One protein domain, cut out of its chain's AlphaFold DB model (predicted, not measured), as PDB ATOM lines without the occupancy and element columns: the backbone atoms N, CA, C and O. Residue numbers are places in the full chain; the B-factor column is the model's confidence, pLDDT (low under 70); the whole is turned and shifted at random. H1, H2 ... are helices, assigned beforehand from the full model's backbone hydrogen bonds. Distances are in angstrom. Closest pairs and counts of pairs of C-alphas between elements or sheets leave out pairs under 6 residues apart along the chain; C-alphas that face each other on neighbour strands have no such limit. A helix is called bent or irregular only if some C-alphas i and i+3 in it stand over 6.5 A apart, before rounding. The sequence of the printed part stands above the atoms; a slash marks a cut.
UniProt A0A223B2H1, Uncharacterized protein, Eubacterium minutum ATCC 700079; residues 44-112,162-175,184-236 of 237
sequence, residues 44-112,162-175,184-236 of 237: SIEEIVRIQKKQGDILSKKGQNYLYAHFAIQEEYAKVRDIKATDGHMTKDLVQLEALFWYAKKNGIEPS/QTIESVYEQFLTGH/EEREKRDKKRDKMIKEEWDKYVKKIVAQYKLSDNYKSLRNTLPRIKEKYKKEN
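What this domain is: This is residues 44 to 112, 162 to 175 and 184 to 236 of the 237 residues of an uncharacterized protein of Eubacterium minutum ATCC 700079 (UniProt A0A223B2H1). Look for a V of helices with H3 in the middle: the H1-H2 hairpin and the arm H6b make one side, the long H5 with H4 near it the other. Residues 184 to 192 of H5 stick out, and the bent H6 folds back from the other end of H5 to H2. You have 136 printed residues with six named helices, H1 to H6 in chain order, and no named strand, all helix. The whole is only just loose, close to compact, with a radius of gyration of the C-alphas of 17.5 A and spans of 54 by 40 by 31 A.

How they stand to each other: Start with H1, residues 45 to 59, and H2, residues 66 to 80, a hairpin at a shallow tilt of 18 degrees whose closest C-alphas, of Ile 58 and Ala 69, are 6.0 A apart. H3, residues 87 to 106, forms another hairpin with H2, closest at the C-alphas of Phe 71 and Met 90, 6.8 A. H4, residues 162 to 173, touches H3, closest at the C-alphas of Ala 104 and Val 167, 6.3 A. H5, residues 184 to 212, touches H3 with residues 205 to 212 alone, about perpendicular at 90 degrees, closest at the C-alphas of Ala 99 and Val 209, 5.2 A. H6, residues 216 to 236, was assigned as one helix by its hydrogen bonds but is bent, with C-alphas 223 and 226 at 6.8 A; its arms are H6a, to residue 223, and H6b, from 226. H6b touches H2, closest at the C-alphas of Tyr 68 and Ile 228, 5.9 A; H6a is close to H3 but not clearly touching. In the helices and arms, every O i to N i+4 pair is within hydrogen-bond range.

Where its parts are: Find C-alpha 45 at (134.458, -35.559, 16.683), where H1 begins. H3 measures 28.1 A and H5 41.3 A; H6b ends at C-alpha 236, (155.225, -42.086, 7.152).

The domain as a whole: The C-alphas of Glu 184 and Lys 234 are farthest apart, 55.9 A. Residues 113 to 161 and 176 to 183 are not printed, with C-alpha gaps of 9.9 A and 20.9 A. Of the links printed whole, none is long. Low confidence, under 70, includes residues 62 to 64 and 184 to 193.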
ATOM      1  N   SER A  44     138.377 -34.206  19.354       77.81
ATOM      2  CA  SER A  44     137.207 -33.697  18.635       77.81
ATOM      3  C   SER A  44     136.511 -34.804  17.831       77.81
ATOM      4  O   SER A  44     137.125 -35.793  17.426       77.81
ATOM      5  N   ILE A  45     135.219 -34.628  17.539       77.31
ATOM      6  CA  ILE A  45     134.458 -35.559  16.683       77.31
ATOM      7  C   ILE A  45     135.114 -35.718  15.306       77.31
ATOM      8  O   ILE A  45     135.161 -36.817  14.759       77.31
ATOM      9  N   GLU A  46     135.671 -34.641  14.756       80.94
ATOM     10  CA  GLU A  46     136.360 -34.684  13.469       80.94
ATOM     11  C   GLU A  46     137.626 -35.543  13.511       80.94
ATOM     12  O   GLU A  46     137.858 -36.332  12.593       80.94
ATOM     13  N   GLU A  47     138.412 -35.453  14.583       79.94
ATOM     14  CA  GLU A  47     139.588 -36.301  14.780       79.94
ATOM     15  C   GLU A  47     139.205 -37.768  14.990       79.94
ATOM     16  O   GLU A  47     139.847 -38.644  14.408       79.94
ATOM     17  N   ILE A  48     138.129 -38.043  15.738       80.19
ATOM     18  CA  ILE A  48     137.582 -39.400  15.900       80.19
ATOM     19  C   ILE A  48     137.242 -39.987  14.529       80.19
ATOM     20  O   ILE A  48     137.710 -41.072  14.178       80.19
ATOM     21  N   VAL A  49     136.451 -39.257  13.743       82.12
ATOM     22  CA  VAL A  49     136.003 -39.684  12.417       82.12
ATOM     23  C   VAL A  49     137.190 -39.899  11.483       82.12
ATOM     24  O   VAL A  49     137.240 -40.918  10.792       82.12
ATOM     25  N   ARG A  50     138.176 -38.993  11.488       89.62
ATOM     26  CA  ARG A  50     139.404 -39.112  10.686       89.62
ATOM     27  C   ARG A  50     140.150 -40.407  10.993       89.62
ATOM     28  O   ARG A  50     140.528 -41.138  10.077       89.62
ATOM     29  N   ILE A  51     140.359 -40.692  12.278       83.56
ATOM     30  CA  ILE A  51     141.117 -41.861  12.733       83.56
ATOM     31  C   ILE A  51     140.353 -43.151  12.429       83.56
ATOM     32  O   ILE A  51     140.932 -44.085  11.877       83.56
ATOM     33  N   GLN A  52     139.046 -43.201  12.700       83.19
ATOM     34  CA  GLN A  52     138.219 -44.376  12.405       83.19
ATOM     35  C   GLN A  52     138.085 -44.638  10.901       83.19
ATOM     36  O   GLN A  52     138.097 -45.795  10.470       83.19
ATOM     37  N   LYS A  53     138.007 -43.585  10.079       87.94
ATOM     38  CA  LYS A  53     138.049 -43.715   8.619       87.94
ATOM     39  C   LYS A  53     139.386 -44.291   8.163       87.94
ATOM     40  O   LYS A  53     139.389 -45.281   7.436       87.94
ATOM     41  N   LYS A  54     140.509 -43.748   8.655       88.38
ATOM     42  CA  LYS A  54     141.857 -44.277   8.379       88.38
ATOM     43  C   LYS A  54     141.975 -45.748   8.789       88.38
ATOM     44  O   LYS A  54     142.535 -46.536   8.035       88.38
ATOM     45  N   GLN A  55     141.412 -46.138   9.932       85.25
ATOM     46  CA  GLN A  55     141.406 -47.530  10.388       85.25
ATOM     47  C   GLN A  55     140.653 -48.441   9.413       85.25
ATOM     48  O   GLN A  55     141.216 -49.437   8.958       85.25
ATOM     49  N   GLY A  56     139.426 -48.073   9.037       83.69
ATOM     50  CA  GLY A  56     138.629 -48.831   8.069       83.69
ATOM     51  C   GLY A  56     139.298 -48.923   6.692       83.69
ATOM     52  O   GLY A  56     139.283 -49.976   6.057       83.69
ATOM     53  N   ASP A  57     139.963 -47.858   6.246       87.12
ATOM     54  CA  ASP A  57     140.702 -47.839   4.977       87.12
ATOM     55  C   ASP A  57     141.935 -48.745   4.999       87.12
ATOM     56  O   ASP A  57     142.298 -49.333   3.984       87.12
ATOM     57  N   ILE A  58     142.595 -48.875   6.151       84.31
ATOM     58  CA  ILE A  58     143.713 -49.805   6.316       84.31
ATOM     59  C   ILE A  58     143.196 -51.249   6.369       84.31
ATOM     60  O   ILE A  58     143.765 -52.112   5.706       84.31
ATOM     61  N   LEU A  59     142.130 -51.517   7.128       79.44
ATOM     62  CA  LEU A  59     141.588 -52.869   7.316       79.44
ATOM     63  C   LEU A  59     140.883 -53.418   6.067       79.44
ATOM     64  O   LEU A  59     140.893 -54.626   5.846       79.44
ATOM     65  N   SER A  60     140.312 -52.553   5.228       80.25
ATOM     66  CA  SER A  60     139.673 -52.954   3.965       80.25
ATOM     67  C   SER A  60     140.668 -53.310   2.854       80.25
ATOM     68  O   SER A  60     140.294 -53.960   1.874       80.25
ATOM     69  N   LYS A  61     141.950 -52.936   2.984       80.44
ATOM     70  CA  LYS A  61     142.988 -53.307   2.012       80.44
ATOM     71  C   LYS A  61     143.273 -54.806   2.091       80.44
ATOM     72  O   LYS A  61     143.787 -55.318   3.085       80.44
ATOM     73  N   LYS A  62     142.985 -55.518   1.000       64.50
ATOM     74  CA  LYS A  62     143.262 -56.956   0.873       64.50
ATOM     75  C   LYS A  62     144.744 -57.243   1.150       64.50
ATOM     76  O   LYS A  62     145.621 -56.659   0.522       64.50
ATOM     77  N   GLY A  63     145.014 -58.169   2.072       62.28
ATOM     78  CA  GLY A  63     146.375 -58.563   2.455       62.28
ATOM     79  C   GLY A  63     147.059 -57.628   3.460       62.28
ATOM     80  O   GLY A  63     148.217 -57.865   3.812       62.28
ATOM     81  N   GLN A  64     146.376 -56.589   3.953       65.75
ATOM     82  CA  GLN A  64     146.906 -55.753   5.023       65.75
ATOM     83  C   GLN A  64     146.889 -56.521   6.352       65.75
ATOM     84  O   GLN A  64     145.903 -57.148   6.730       65.75
ATOM     85  N   ASN A  65     148.002 -56.467   7.078       70.81
ATOM     86  CA  ASN A  65     148.116 -57.076   8.395       70.81
ATOM     87  C   ASN A  65     147.442 -56.171   9.446       70.81
ATOM     88  O   ASN A  65     147.811 -55.001   9.557       70.81
ATOM     89  N   TYR A  66     146.500 -56.685  10.242       76.44
ATOM     90  CA  TYR A  66     145.839 -55.902  11.301       76.44
ATOM     91  C   TYR A  66     146.829 -55.346  12.338       76.44
ATOM     92  O   TYR A  66     146.580 -54.291  12.916       76.44
ATOM     93  N   LEU A  67     147.987 -55.988  12.531       77.19
ATOM     94  CA  LEU A  67     149.059 -55.470  13.381       77.19
ATOM     95  C   LEU A  67     149.599 -54.130  12.841       77.19
ATOM     96  O   LEU A  67     149.926 -53.245  13.623       77.19
ATOM     97  N   TYR A  68     149.656 -53.943  11.515       82.06
ATOM     98  CA  TYR A  68     150.003 -52.647  10.917       82.06
ATOM     99  C   TYR A  68     148.928 -51.603  11.226       82.06
ATOM    100  O   TYR A  68     149.259 -50.488  11.622       82.06
ATOM    101  N   ALA A  69     147.647 -51.969  11.082       81.00
ATOM    102  CA  ALA A  69     146.542 -51.085  11.446       81.00
ATOM    103  C   ALA A  69     146.639 -50.673  12.920       81.00
ATOM    104  O   ALA A  69     146.472 -49.499  13.235       81.00
ATOM    105  N   HIS A  70     147.007 -51.606  13.802       77.94
ATOM    106  CA  HIS A  70     147.194 -51.326  15.218       77.94
ATOM    107  C   HIS A  70     148.254 -50.246  15.459       77.94
ATOM    108  O   HIS A  70     147.961 -49.249  16.114       77.94
ATOM    109  N   PHE A  71     149.458 -50.401  14.896       77.25
ATOM    110  CA  PHE A  71     150.517 -49.392  15.025       77.25
ATOM    111  C   PHE A  71     150.095 -48.039  14.451       77.25
ATOM    112  O   PHE A  71     150.187 -47.023  15.138       77.25
ATOM    113  N   ALA A  72     149.573 -48.033  13.224       81.00
ATOM    114  CA  ALA A  72     149.214 -46.801  12.539       81.00
ATOM    115  C   ALA A  72     148.156 -45.992  13.292       81.00
ATOM    116  O   ALA A  72     148.222 -44.767  13.311       81.00
ATOM    117  N   ILE A  73     147.190 -46.665  13.915       82.50
ATOM    118  CA  ILE A  73     146.106 -46.006  14.641       82.50
ATOM    119  C   ILE A  73     146.539 -45.563  16.040       82.50
ATOM    120  O   ILE A  73     146.178 -44.458  16.447       82.50
ATOM    121  N   GLN A  74     147.361 -46.344  16.751       76.12
ATOM    122  CA  GLN A  74     147.900 -45.923  18.052       76.12
ATOM    123  C   GLN A  74     148.718 -44.635  17.950       76.12
ATOM    124  O   GLN A  74     148.581 -43.746  18.792       76.12
ATOM    125  N   GLU A  75     149.521 -44.489  16.898       78.00
ATOM    126  CA  GLU A  75     150.273 -43.256  16.680       78.00
ATOM    127  C   GLU A  75     149.377 -42.049  16.396       78.00
ATOM    128  O   GLU A  75     149.629 -40.967  16.923       78.00
ATOM    129  N   GLU A  76     148.306 -42.209  15.616       79.94
ATOM    130  CA  GLU A  76     147.351 -41.119  15.381       79.94
ATOM    131  C   GLU A  76     146.658 -40.680  16.676       79.94
ATOM    132  O   GLU A  76     146.520 -39.483  16.928       79.94
ATOM    133  N   TYR A  77     146.271 -41.633  17.530       75.81
ATOM    134  CA  TYR A  77     145.717 -41.328  18.850       75.81
ATOM    135  C   TYR A  77     146.726 -40.609  19.748       75.81
ATOM    136  O   TYR A  77     146.349 -39.696  20.483       75.81
ATOM    137  N   ALA A  78     147.995 -41.011  19.701       75.06
ATOM    138  CA  ALA A  78     149.052 -40.392  20.485       75.06
ATOM    139  C   ALA A  78     149.321 -38.947  20.038       75.06
ATOM    140  O   ALA A  78     149.390 -38.064  20.891       75.06
ATOM    141  N   LYS A  79     149.360 -38.694  18.720       78.25
ATOM    142  CA  LYS A  79     149.509 -37.352  18.128       78.25
ATOM    143  C   LYS A  79     148.406 -36.403  18.590       78.25
ATOM    144  O   LYS A  79     148.701 -35.328  19.093       78.25
ATOM    145  N   VAL A  80     147.144 -36.821  18.482       72.19
ATOM    146  CA  VAL A  80     146.001 -35.975  18.879       72.19
ATOM    147  C   VAL A  80     145.985 -35.686  20.382       72.19
ATOM    148  O   VAL A  80     145.516 -34.643  20.823       72.19
ATOM    149  N   ARG A  81     146.504 -36.605  21.199       69.56
ATOM    150  CA  ARG A  81     146.531 -36.449  22.660       69.56
ATOM    151  C   ARG A  81     147.776 -35.745  23.183       69.56
ATOM    152  O   ARG A  81     147.914 -35.645  24.401       69.56
ATOM    153  N   ASP A  82     148.670 -35.327  22.291       72.38
ATOM    154  CA  ASP A  82     149.992 -34.803  22.629       72.38
ATOM    155  C   ASP A  82     150.748 -35.735  23.598       72.38
ATOM    156  O   ASP A  82     151.300 -35.353  24.630       72.38
ATOM    157  N   ILE A  83     150.695 -37.039  23.304       70.81
ATOM    158  CA  ILE A  83     151.417 -38.071  24.046       70.81
ATOM    159  C   ILE A  83     152.491 -38.632  23.130       70.81
ATOM    160  O   ILE A  83     152.235 -39.009  21.989       70.81
ATOM    161  N   LYS A  84     153.704 -38.781  23.661       68.38
ATOM    162  CA  LYS A  84     154.757 -39.517  22.969       68.38
ATOM    163  C   LYS A  84     154.406 -41.007  22.943       68.38
ATOM    164  O   LYS A  84     154.605 -41.712  23.935       68.38
ATOM    165  N   ALA A  85     153.902 -41.496  21.809       65.75
ATOM    166  CA  ALA A  85     153.896 -42.928  21.540       65.75
ATOM    167  C   ALA A  85     155.346 -43.421  21.551       65.75
ATOM    168  O   ALA A  85     156.219 -42.848  20.901       65.75
ATOM    169  N   THR A  86     155.619 -44.468  22.323       70.81
ATOM    170  CA  THR A  86     156.902 -45.164  22.245       70.81
ATOM    171  C   THR A  86     156.670 -46.533  21.634       70.81
ATOM    172  O   THR A  86     155.690 -47.207  21.966       70.81
ATOM    173  N   ASP A  87     157.604 -46.978  20.791       71.81
ATOM    174  CA  ASP A  87     157.593 -48.331  20.224       71.81
ATOM    175  C   ASP A  87     157.431 -49.397  21.319       71.81
ATOM    176  O   ASP A  87     156.778 -50.419  21.105       71.81
ATOM    177  N   GLY A  88     158.009 -49.155  22.502       74.00
ATOM    178  CA  GLY A  88     157.906 -50.028  23.669       74.00
ATOM    179  C   GLY A  88     156.482 -50.150  24.213       74.00
ATOM    180  O   GLY A  88     156.035 -51.270  24.464       74.00
ATOM    181  N   HIS A  89     155.757 -49.034  24.353       71.31
ATOM    182  CA  HIS A  89     154.363 -49.042  24.812       71.31
ATOM    183  C   HIS A  89     153.453 -49.745  23.804       71.31
ATOM    184  O   HIS A  89     152.866 -50.766  24.149       71.31
ATOM    185  N   MET A  90     153.473 -49.323  22.536       71.50
ATOM    186  CA  MET A  90     152.628 -49.923  21.491       71.50
ATOM    187  C   MET A  90     152.868 -51.432  21.336       71.50
ATOM    188  O   MET A  90     151.943 -52.213  21.141       71.50
ATOM    189  N   THR A  91     154.122 -51.876  21.480       79.56
ATOM    190  CA  THR A  91     154.442 -53.312  21.453       79.56
ATOM    191  C   THR A  91     153.871 -54.051  22.656       79.56
ATOM    192  O   THR A  91     153.410 -55.182  22.515       79.56
ATOM    193  N   LYS A  92     153.924 -53.452  23.850       81.12
ATOM    194  CA  LYS A  92     153.393 -54.062  25.071       81.12
ATOM    195  C   LYS A  92     151.879 -54.246  24.975       81.12
ATOM    196  O   LYS A  92     151.399 -55.333  25.292       81.12
ATOM    197  N   ASP A  93     151.167 -53.236  24.487       77.00
ATOM    198  CA  ASP A  93     149.710 -53.283  24.326       77.00
ATOM    199  C   ASP A  93     149.303 -54.324  23.295       77.00
ATOM    200  O   ASP A  93     148.392 -55.115  23.529       77.00
ATOM    201  N   LEU A  94     150.041 -54.393  22.189       81.88
ATOM    202  CA  LEU A  94     149.816 -55.388  21.155       81.88
ATOM    203  C   LEU A  94     150.068 -56.812  21.661       81.88
ATOM    204  O   LEU A  94     149.272 -57.704  21.404       81.88
ATOM    205  N   VAL A  95     151.128 -57.042  22.441       86.44
ATOM    206  CA  VAL A  95     151.374 -58.354  23.066       86.44
ATOM    207  C   VAL A  95     150.248 -58.733  24.027       86.44
ATOM    208  O   VAL A  95     149.868 -59.900  24.085       86.44
ATOM    209  N   GLN A  96     149.716 -57.776  24.786       87.50
ATOM    210  CA  GLN A  96     148.583 -58.020  25.672       87.50
ATOM    211  C   GLN A  96     147.306 -58.343  24.890       87.50
ATOM    212  O   GLN A  96     146.613 -59.299  25.235       87.50
ATOM    213  N   LEU A  97     147.026 -57.585  23.829       84.38
ATOM    214  CA  LEU A  97     145.905 -57.815  22.924       84.38
ATOM    215  C   LEU A  97     145.948 -59.230  22.340       84.38
ATOM    216  O   LEU A  97     144.993 -59.992  22.458       84.38
ATOM    217  N   GLU A  98     147.097 -59.600  21.786       86.50
ATOM    218  CA  GLU A  98     147.330 -60.916  21.199       86.50
ATOM    219  C   GLU A  98     147.212 -62.047  22.217       86.50
ATOM    220  O   GLU A  98     146.672 -63.109  21.911       86.50
ATOM    221  N   ALA A  99     147.674 -61.821  23.448       89.94
ATOM    222  CA  ALA A  99     147.534 -62.796  24.519       89.94
ATOM    223  C   ALA A  99     146.064 -63.037  24.883       89.94
ATOM    224  O   ALA A  99     145.674 -64.183  25.112       89.94
ATOM    225  N   LEU A 100     145.247 -61.980  24.909       87.88
ATOM    226  CA  LEU A 100     143.813 -62.081  25.172       87.88
ATOM    227  C   LEU A 100     143.078 -62.787  24.030       87.88
ATOM    228  O   LEU A 100     142.272 -63.666  24.315       87.88
ATOM    229  N   PHE A 101     143.407 -62.507  22.763       88.50
ATOM    230  CA  PHE A 101     142.867 -63.268  21.624       88.50
ATOM    231  C   PHE A 101     143.232 -64.736  21.671       88.50
ATOM    232  O   PHE A 101     142.381 -65.607  21.504       88.50
ATOM    233  N   TRP A 102     144.512 -65.012  21.904       93.38
ATOM    234  CA  TRP A 102     145.007 -66.372  22.018       93.38
ATOM    235  C   TRP A 102     144.281 -67.130  23.131       93.38
ATOM    236  O   TRP A 102     143.854 -68.268  22.926       93.38
ATOM    237  N   TYR A 103     144.094 -66.492  24.288       94.00
ATOM    238  CA  TYR A 103     143.333 -67.063  25.392       94.00
ATOM    239  C   TYR A 103     141.868 -67.286  25.017       94.00
ATOM    240  O   TYR A 103     141.345 -68.374  25.251       94.00
ATOM    241  N   ALA A 104     141.220 -66.289  24.415       90.88
ATOM    242  CA  ALA A 104     139.821 -66.350  24.021       90.88
ATOM    243  C   ALA A 104     139.568 -67.531  23.075       90.88
ATOM    244  O   ALA A 104     138.771 -68.417  23.386       90.88
ATOM    245  N   LYS A 105     140.370 -67.637  22.011       92.00
ATOM    246  CA  LYS A 105     140.331 -68.747  21.053       92.00
ATOM    247  C   LYS A 105     140.555 -70.103  21.713       92.00
ATOM    248  O   LYS A 105     139.813 -71.051  21.471       92.00
ATOM    249  N   LYS A 106     141.565 -70.206  22.585       94.50
ATOM    250  CA  LYS A 106     141.877 -71.449  23.306       94.50
ATOM    251  C   LYS A 106     140.718 -71.926  24.190       94.50
ATOM    252  O   LYS A 106     140.587 -73.125  24.408       94.50
ATOM    253  N   ASN A 107     139.900 -71.004  24.692       93.94
ATOM    254  CA  ASN A 107     138.776 -71.295  25.579       93.94
ATOM    255  C   ASN A 107     137.409 -71.240  24.871       93.94
ATOM    256  O   ASN A 107     136.386 -71.287  25.548       93.94
ATOM    257  N   GLY A 108     137.370 -71.133  23.536       92.88
ATOM    258  CA  GLY A 108     136.116 -71.064  22.776       92.88
ATOM    259  C   GLY A 108     135.290 -69.800  23.044       92.88
ATOM    260  O   GLY A 108     134.069 -69.826  22.936       92.88
ATOM    261  N   ILE A 109     135.946 -68.703  23.426       88.50
ATOM    262  CA  ILE A 109     135.337 -67.407  23.736       88.50
ATOM    263  C   ILE A 109     135.442 -66.538  22.482       88.50
ATOM    264  O   ILE A 109     136.278 -65.645  22.398       88.50
ATOM    265  N   GLU A 110     134.641 -66.833  21.466       86.12
ATOM    266  CA  GLU A 110     134.602 -66.037  20.238       86.12
ATOM    267  C   GLU A 110     133.157 -65.609  19.957       86.12
ATOM    268  O   GLU A 110     132.263 -66.460  19.952       86.12
ATOM    269  N   PRO A 111     132.895 -64.305  19.746       82.81
ATOM    270  CA  PRO A 111     131.563 -63.850  19.381       82.81
ATOM    271  C   PRO A 111     131.194 -64.404  18.004       82.81
ATOM    272  O   PRO A 111     131.973 -64.300  17.049       82.81
ATOM    273  N   SER A 112     129.992 -64.968  17.890       88.94
ATOM    274  CA  SER A 112     129.478 -65.418  16.599       88.94
ATOM    275  C   SER A 112     129.196 -64.225  15.685       88.94
ATOM    276  O   SER A 112     129.014 -63.096  16.146       88.94
ATOM    277  N   GLN A 162     134.607 -57.176  21.283       79.44
ATOM    278  CA  GLN A 162     133.607 -58.081  21.842       79.44
ATOM    279  C   GLN A 162     134.247 -59.379  22.340       79.44
ATOM    280  O   GLN A 162     133.809 -59.944  23.338       79.44
ATOM    281  N   THR A 163     135.331 -59.815  21.698       81.38
ATOM    282  CA  THR A 163     136.127 -60.956  22.161       81.38
ATOM    283  C   THR A 163     136.763 -60.673  23.523       81.38
ATOM    284  O   THR A 163     136.618 -61.466  24.448       81.38
ATOM    285  N   ILE A 164     137.423 -59.523  23.685       81.06
ATOM    286  CA  ILE A 164     138.061 -59.138  24.957       81.06
ATOM    287  C   ILE A 164     137.021 -58.907  26.054       81.06
ATOM    288  O   ILE A 164     137.218 -59.358  27.179       81.06
ATOM    289  N   GLU A 165     135.907 -58.256  25.721       80.19
ATOM    290  CA  GLU A 165     134.787 -58.051  26.639       80.19
ATOM    291  C   GLU A 165     134.236 -59.394  27.122       80.19
ATOM    292  O   GLU A 165     133.987 -59.573  28.307       80.19
ATOM    293  N   SER A 166     134.141 -60.386  26.235       80.50
ATOM    294  CA  SER A 166     133.704 -61.735  26.602       80.50
ATOM    295  C   SER A 166     134.690 -62.434  27.548       80.50
ATOM    296  O   SER A 166     134.269 -63.137  28.467       80.50
ATOM    297  N   VAL A 167     136.003 -62.218  27.379       82.25
ATOM    298  CA  VAL A 167     137.021 -62.696  28.336       82.25
ATOM    299  C   VAL A 167     136.858 -62.005  29.692       82.25
ATOM    300  O   VAL A 167     136.959 -62.659  30.731       82.25
ATOM    301  N   TYR A 168     136.584 -60.700  29.698       83.00
ATOM    302  CA  TYR A 168     136.339 -59.946  30.924       83.00
ATOM    303  C   TYR A 168     135.052 -60.387  31.632       83.00
ATOM    304  O   TYR A 168     135.068 -60.633  32.835       83.00
ATOM    305  N   GLU A 169     133.956 -60.587  30.902       78.38
ATOM    306  CA  GLU A 169     132.699 -61.103  31.451       78.38
ATOM    307  C   GLU A 169     132.870 -62.511  32.029       78.38
ATOM    308  O   GLU A 169     132.391 -62.782  33.132       78.38
ATOM    309  N   GLN A 170     133.615 -63.395  31.351       82.69
ATOM    310  CA  GLN A 170     133.977 -64.698  31.911       82.69
ATOM    311  C   GLN A 170     134.750 -64.534  33.226       82.69
ATOM    312  O   GLN A 170     134.413 -65.192  34.209       82.69
ATOM    313  N   PHE A 171     135.741 -63.643  33.274       81.56
ATOM    314  CA  PHE A 171     136.457 -63.326  34.509       81.56
ATOM    315  C   PHE A 171     135.492 -62.857  35.613       81.56
ATOM    316  O   PHE A 171     135.512 -63.405  36.716       81.56
ATOM    317  N   LEU A 172     134.569 -61.941  35.306       75.50
ATOM    318  CA  LEU A 172     133.580 -61.428  36.257       75.50
ATOM    319  C   LEU A 172     132.614 -62.491  36.788       75.50
ATOM    320  O   LEU A 172     132.114 -62.327  37.904       75.50
ATOM    321  N   THR A 173     132.346 -63.579  36.054       78.94
ATOM    322  CA  THR A 173     131.498 -64.671  36.576       78.94
ATOM    323  C   THR A 173     132.057 -65.278  37.865       78.94
ATOM    324  O   THR A 173     131.277 -65.626  38.748       78.94
ATOM    325  N   GLY A 174     133.386 -65.306  38.028       71.12
ATOM    326  CA  GLY A 174     134.059 -65.740  39.257       71.12
ATOM    327  C   GLY A 174     133.979 -64.740  40.418       71.12
ATOM    328  O   GLY A 174     134.322 -65.088  41.543       71.12
ATOM    329  N   HIS A 175     133.506 -63.513  40.164       67.25
ATOM    330  CA  HIS A 175     133.388 -62.417  41.137       67.25
ATOM    331  C   HIS A 175     131.930 -61.986  41.384       67.25
ATOM    332  O   HIS A 175     131.670 -60.952  42.017       67.25
ATOM    333  N   GLU A 184     124.095 -45.911  49.709       56.84
ATOM    334  CA  GLU A 184     125.369 -45.349  50.195       56.84
ATOM    335  C   GLU A 184     126.426 -46.426  50.490       56.84
ATOM    336  O   GLU A 184     127.619 -46.240  50.225       56.84
ATOM    337  N   GLU A 185     125.993 -47.581  51.005       58.00
ATOM    338  CA  GLU A 185     126.853 -48.755  51.169       58.00
ATOM    339  C   GLU A 185     127.283 -49.302  49.809       58.00
ATOM    340  O   GLU A 185     128.427 -49.727  49.657       58.00
ATOM    341  N   ARG A 186     126.394 -49.234  48.810       59.19
ATOM    342  CA  ARG A 186     126.667 -49.600  47.422       59.19
ATOM    343  C   ARG A 186     127.733 -48.685  46.824       59.19
ATOM    344  O   ARG A 186     128.742 -49.201  46.377       59.19
ATOM    345  N   GLU A 187     127.631 -47.359  46.932       59.09
ATOM    346  CA  GLU A 187     128.611 -46.461  46.291       59.09
ATOM    347  C   GLU A 187     130.042 -46.575  46.871       59.09
ATOM    348  O   GLU A 187     131.031 -46.586  46.130       59.09
ATOM    349  N   LYS A 188     130.190 -46.696  48.200       61.16
ATOM    350  CA  LYS A 188     131.512 -46.892  48.834       61.16
ATOM    351  C   LYS A 188     132.065 -48.299  48.604       61.16
ATOM    352  O   LYS A 188     133.272 -48.453  48.386       61.16
ATOM    353  N   ARG A 189     131.207 -49.325  48.644       60.12
ATOM    354  CA  ARG A 189     131.598 -50.704  48.331       60.12
ATOM    355  C   ARG A 189     131.977 -50.846  46.868       60.12
ATOM    356  O   ARG A 189     132.964 -51.516  46.602       60.12
ATOM    357  N   ASP A 190     131.273 -50.180  45.962       66.00
ATOM    358  CA  ASP A 190     131.508 -50.242  44.524       66.00
ATOM    359  C   ASP A 190     132.872 -49.654  44.177       66.00
ATOM    360  O   ASP A 190     133.661 -50.343  43.555       66.00
ATOM    361  N   LYS A 191     133.277 -48.495  44.718       68.88
ATOM    362  CA  LYS A 191     134.642 -47.970  44.473       68.88
ATOM    363  C   LYS A 191     135.752 -48.920  44.946       68.88
ATOM    364  O   LYS A 191     136.771 -49.078  44.272       68.88
ATOM    365  N   LYS A 192     135.581 -49.550  46.114       69.81
ATOM    366  CA  LYS A 192     136.556 -50.513  46.659       69.81
ATOM    367  C   LYS A 192     136.553 -51.825  45.869       69.81
ATOM    368  O   LYS A 192     137.618 -52.372  45.594       69.81
ATOM    369  N   ARG A 193     135.367 -52.308  45.502       68.50
ATOM    370  CA  ARG A 193     135.144 -53.512  44.701       68.50
ATOM    371  C   ARG A 193     135.677 -53.331  43.286       68.50
ATOM    372  O   ARG A 193     136.399 -54.199  42.829       68.50
ATOM    373  N   ASP A 194     135.427 -52.199  42.643       70.50
ATOM    374  CA  ASP A 194     135.929 -51.865  41.309       70.50
ATOM    375  C   ASP A 194     137.456 -51.803  41.297       70.50
ATOM    376  O   ASP A 194     138.096 -52.341  40.395       70.50
ATOM    377  N   LYS A 195     138.066 -51.206  42.331       72.50
ATOM    378  CA  LYS A 195     139.526 -51.213  42.487       72.50
ATOM    379  C   LYS A 195     140.069 -52.638  42.635       72.50
ATOM    380  O   LYS A 195     141.044 -52.980  41.974       72.50
ATOM    381  N   MET A 196     139.439 -53.459  43.471       75.56
ATOM    382  CA  MET A 196     139.825 -54.860  43.675       75.56
ATOM    383  C   MET A 196     139.683 -55.680  42.386       75.56
ATOM    384  O   MET A 196     140.642 -56.320  41.973       75.56
ATOM    385  N   ILE A 197     138.533 -55.592  41.713       73.56
ATOM    386  CA  ILE A 197     138.258 -56.251  40.429       73.56
ATOM    387  C   ILE A 197     139.293 -55.827  39.389       73.56
ATOM    388  O   ILE A 197     139.805 -56.672  38.662       73.56
ATOM    389  N   LYS A 198     139.661 -54.540  39.341       77.25
ATOM    390  CA  LYS A 198     140.717 -54.048  38.449       77.25
ATOM    391  C   LYS A 198     142.075 -54.682  38.761       77.25
ATOM    392  O   LYS A 198     142.752 -55.147  37.851       77.25
ATOM    393  N   GLU A 199     142.480 -54.728  40.027       77.06
ATOM    394  CA  GLU A 199     143.752 -55.347  40.428       77.06
ATOM    395  C   GLU A 199     143.782 -56.858  40.143       77.06
ATOM    396  O   GLU A 199     144.820 -57.408  39.761       77.06
ATOM    397  N   GLU A 200     142.656 -57.542  40.326       78.56
ATOM    398  CA  GLU A 200     142.499 -58.964  40.022       78.56
ATOM    399  C   GLU A 200     142.498 -59.226  38.517       78.56
ATOM    400  O   GLU A 200     143.187 -60.142  38.062       78.56
ATOM    401  N   TRP A 201     141.837 -58.370  37.736       82.56
ATOM    402  CA  TRP A 201     141.896 -58.385  36.279       82.56
ATOM    403  C   TRP A 201     143.329 -58.191  35.782       82.56
ATOM    404  O   TRP A 201     143.819 -58.988  34.987       82.56
ATOM    405  N   ASP A 202     144.065 -57.212  36.313       81.00
ATOM    406  CA  ASP A 202     145.458 -56.969  35.928       81.00
ATOM    407  C   ASP A 202     146.352 -58.189  36.220       81.00
ATOM    408  O   ASP A 202     147.235 -58.539  35.428       81.00
ATOM    409  N   LYS A 203     146.138 -58.873  37.354       84.88
ATOM    410  CA  LYS A 203     146.836 -60.131  37.683       84.88
ATOM    411  C   LYS A 203     146.449 -61.253  36.721       84.88
ATOM    412  O   LYS A 203     147.322 -61.998  36.266       84.88
ATOM    413  N   TYR A 204     145.167 -61.361  36.398       84.75
ATOM    414  CA  TYR A 204     144.632 -62.353  35.474       84.75
ATOM    415  C   TYR A 204     145.208 -62.176  34.060       84.75
ATOM    416  O   TYR A 204     145.775 -63.117  33.498       84.75
ATOM    417  N   VAL A 205     145.208 -60.949  33.536       86.56
ATOM    418  CA  VAL A 205     145.821 -60.593  32.249       86.56
ATOM    419  C   VAL A 205     147.322 -60.881  32.252       86.56
ATOM    420  O   VAL A 205     147.832 -61.484  31.309       86.56
ATOM    421  N   LYS A 206     148.055 -60.535  33.320       88.19
ATOM    422  CA  LYS A 206     149.491 -60.861  33.434       88.19
ATOM    423  C   LYS A 206     149.755 -62.362  33.338       88.19
ATOM    424  O   LYS A 206     150.714 -62.764  32.677       88.19
ATOM    425  N   LYS A 207     148.908 -63.189  33.959       94.69
ATOM    426  CA  LYS A 207     148.996 -64.652  33.862       94.69
ATOM    427  C   LYS A 207     148.761 -65.127  32.426       94.69
ATOM    428  O   LYS A 207     149.540 -65.938  31.931       94.69
ATOM    429  N   ILE A 208     147.749 -64.588  31.746       92.56
ATOM    430  CA  ILE A 208     147.468 -64.886  30.334       92.56
ATOM    431  C   ILE A 208     148.666 -64.512  29.450       92.56
ATOM    432  O   ILE A 208     149.142 -65.342  28.679       92.56
ATOM    433  N   VAL A 209     149.217 -63.306  29.611       92.06
ATOM    434  CA  VAL A 209     150.396 -62.837  28.861       92.06
ATOM    435  C   VAL A 209     151.611 -63.730  29.108       92.06
ATOM    436  O   VAL A 209     152.339 -64.043  28.167       92.06
ATOM    437  N   ALA A 210     151.845 -64.160  30.350       97.31
ATOM    438  CA  ALA A 210     152.947 -65.064  30.672       97.31
ATOM    439  C   ALA A 210     152.811 -66.409  29.941       97.31
ATOM    440  O   ALA A 210     153.791 -66.896  29.385       97.31
ATOM    441  N   GLN A 211     151.601 -66.971  29.877       97.44
ATOM    442  CA  GLN A 211     151.340 -68.203  29.128       97.44
ATOM    443  C   GLN A 211     151.467 -67.996  27.615       97.44
ATOM    444  O   GLN A 211     152.102 -68.800  26.935       97.44
ATOM    445  N   TYR A 212     150.921 -66.897  27.092       97.06
ATOM    446  CA  TYR A 212     151.019 -66.546  25.677       97.06
ATOM    447  C   TYR A 212     152.477 -66.443  25.221       97.06
ATOM    448  O   TYR A 212     152.824 -66.968  24.167       97.06
ATOM    449  N   LYS A 213     153.360 -65.857  26.038       96.81
ATOM    450  CA  LYS A 213     154.796 -65.731  25.732       96.81
ATOM    451  C   LYS A 213     155.531 -67.064  25.557       96.81
ATOM    452  O   LYS A 213     156.612 -67.077  24.975       96.81
ATOM    453  N   LEU A 214     154.960 -68.168  26.036       96.81
ATOM    454  CA  LEU A 214     155.500 -69.518  25.849       96.81
ATOM    455  C   LEU A 214     154.960 -70.204  24.580       96.81
ATOM    456  O   LEU A 214     155.446 -71.270  24.212       96.81
ATOM    457  N   SER A 215     153.965 -69.615  23.911       96.38
ATOM    458  CA  SER A 215     153.300 -70.188  22.737       96.38
ATOM    459  C   SER A 215     154.040 -69.922  21.421       96.38
ATOM    460  O   SER A 215     154.791 -68.950  21.282       96.38
ATOM    461  N   ASP A 216     153.755 -70.737  20.404       95.81
ATOM    462  CA  ASP A 216     154.237 -70.495  19.039       95.81
ATOM    463  C   ASP A 216     153.600 -69.252  18.399       95.81
ATOM    464  O   ASP A 216     154.246 -68.568  17.601       95.81
ATOM    465  N   ASN A 217     152.381 -68.879  18.809       93.75
ATOM    466  CA  ASN A 217     151.745 -67.627  18.392       93.75
ATOM    467  C   ASN A 217     152.597 -66.410  18.780       93.75
ATOM    468  O   ASN A 217     152.795 -65.513  17.960       93.75
ATOM    469  N   TYR A 218     153.167 -66.396  19.991       96.00
ATOM    470  CA  TYR A 218     154.061 -65.315  20.404       96.00
ATOM    471  C   TYR A 218     155.377 -65.308  19.623       96.00
ATOM    472  O   TYR A 218     155.868 -64.236  19.267       96.00
ATOM    473  N   LYS A 219     155.943 -66.481  19.300       94.12
ATOM    474  CA  LYS A 219     157.133 -66.563  18.432       94.12
ATOM    475  C   LYS A 219     156.850 -65.949  17.058       94.12
ATOM    476  O   LYS A 219     157.653 -65.158  16.567       94.12
ATOM    477  N   SER A 220     155.690 -66.253  16.474       92.12
ATOM    478  CA  SER A 220     155.245 -65.675  15.200       92.12
ATOM    479  C   SER A 220     155.093 -64.150  15.279       92.12
ATOM    480  O   SER A 220     155.651 -63.426  14.446       92.12
ATOM    481  N   LEU A 221     154.433 -63.641  16.328       90.88
ATOM    482  CA  LEU A 221     154.301 -62.202  16.572       90.88
ATOM    483  C   LEU A 221     155.679 -61.536  16.693       90.88
ATOM    484  O   LEU A 221     155.959 -60.562  15.996       90.88
ATOM    485  N   ARG A 222     156.570 -62.085  17.529       92.56
ATOM    486  CA  ARG A 222     157.928 -61.562  17.751       92.56
ATOM    487  C   ARG A 222     158.728 -61.449  16.451       92.56
ATOM    488  O   ARG A 222     159.451 -60.472  16.282       92.56
ATOM    489  N   ASN A 223     158.576 -62.408  15.539       90.69
ATOM    490  CA  ASN A 223     159.261 -62.407  14.244       90.69
ATOM    491  C   ASN A 223     158.642 -61.419  13.241       90.69
ATOM    492  O   ASN A 223     159.336 -60.899  12.368       90.69
ATOM    493  N   THR A 224     157.344 -61.147  13.365       88.25
ATOM    494  CA  THR A 224     156.596 -60.291  12.434       88.25
ATOM    495  C   THR A 224     156.680 -58.810  12.812       88.25
ATOM    496  O   THR A 224     156.803 -57.952  11.935       88.25
ATOM    497  N   LEU A 225     156.668 -58.495  14.111       86.25
ATOM    498  CA  LEU A 225     156.640 -57.127  14.638       86.25
ATOM    499  C   LEU A 225     157.726 -56.196  14.066       86.25
ATOM    500  O   LEU A 225     157.370 -55.083  13.678       86.25
ATOM    501  N   PRO A 226     159.016 -56.588  13.969       88.19
ATOM    502  CA  PRO A 226     160.050 -55.702  13.435       88.19
ATOM    503  C   PRO A 226     159.760 -55.248  12.001       88.19
ATOM    504  O   PRO A 226     159.874 -54.063  11.700       88.19
ATOM    505  N   ARG A 227     159.294 -56.168  11.145       87.25
ATOM    506  CA  ARG A 227     158.984 -55.884   9.734       87.25
ATOM    507  C   ARG A 227     157.816 -54.912   9.592       87.25
ATOM    508  O   ARG A 227     157.825 -54.052   8.718       87.25
ATOM    509  N   ILE A 228     156.814 -55.035  10.460       83.50
ATOM    510  CA  ILE A 228     155.652 -54.138  10.463       83.50
ATOM    511  C   ILE A 228     156.048 -52.729  10.889       83.50
ATOM    512  O   ILE A 228     155.629 -51.768  10.248       83.50
ATOM    513  N   LYS A 229     156.880 -52.609  11.928       82.00
ATOM    514  CA  LYS A 229     157.398 -51.314  12.381       82.00
ATOM    515  C   LYS A 229     158.232 -50.631  11.305       82.00
ATOM    516  O   LYS A 229     158.057 -49.445  11.061       82.00
ATOM    517  N   GLU A 230     159.110 -51.382  10.645       85.19
ATOM    518  CA  GLU A 230     159.929 -50.859   9.550       85.19
ATOM    519  C   GLU A 230     159.065 -50.382   8.378       85.19
ATOM    520  O   GLU A 230     159.274 -49.285   7.865       85.19
ATOM    521  N   LYS A 231     158.051 -51.170   7.995       84.38
ATOM    522  CA  LYS A 231     157.085 -50.773   6.966       84.38
ATOM    523  C   LYS A 231     156.365 -49.477   7.342       84.38
ATOM    524  O   LYS A 231     156.242 -48.595   6.502       84.38
ATOM    525  N   TYR A 232     155.899 -49.360   8.585       78.94
ATOM    526  CA  TYR A 232     155.208 -48.160   9.047       78.94
ATOM    527  C   TYR A 232     156.098 -46.914   8.975       78.94
ATOM    528  O   TYR A 232     155.661 -45.909   8.422       78.94
ATOM    529  N   LYS A 233     157.350 -46.998   9.450       80.81
ATOM    530  CA  LYS A 233     158.315 -45.886   9.371       80.81
ATOM    531  C   LYS A 233     158.536 -45.434   7.926       80.81
ATOM    532  O   LYS A 233     158.336 -44.271   7.624       80.81
ATOM    533  N   LYS A 234     158.802 -46.373   7.011       83.88
ATOM    534  CA  LYS A 234     159.022 -46.081   5.581       83.88
ATOM    535  C   LYS A 234     157.851 -45.389   4.877       83.88
ATOM    536  O   LYS A 234     158.067 -44.700   3.894       83.88
ATOM    537  N   GLU A 235     156.619 -45.637   5.311       80.31
ATOM    538  CA  GLU A 235     155.419 -45.070   4.681       80.31
ATOM    539  C   GLU A 235     154.995 -43.722   5.295       80.31
ATOM    540  O   GLU A 235     154.054 -43.110   4.791       80.31
ATOM    541  N   ASN A 236     155.628 -43.279   6.392       70.25
ATOM    542  CA  ASN A 236     155.225 -42.086   7.152       70.25
ATOM    543  C   ASN A 236     156.397 -41.141   7.518       70.25
ATOM    544  O   ASN A 236     156.158 -40.160   8.224       70.25
TER     545      ASN A 236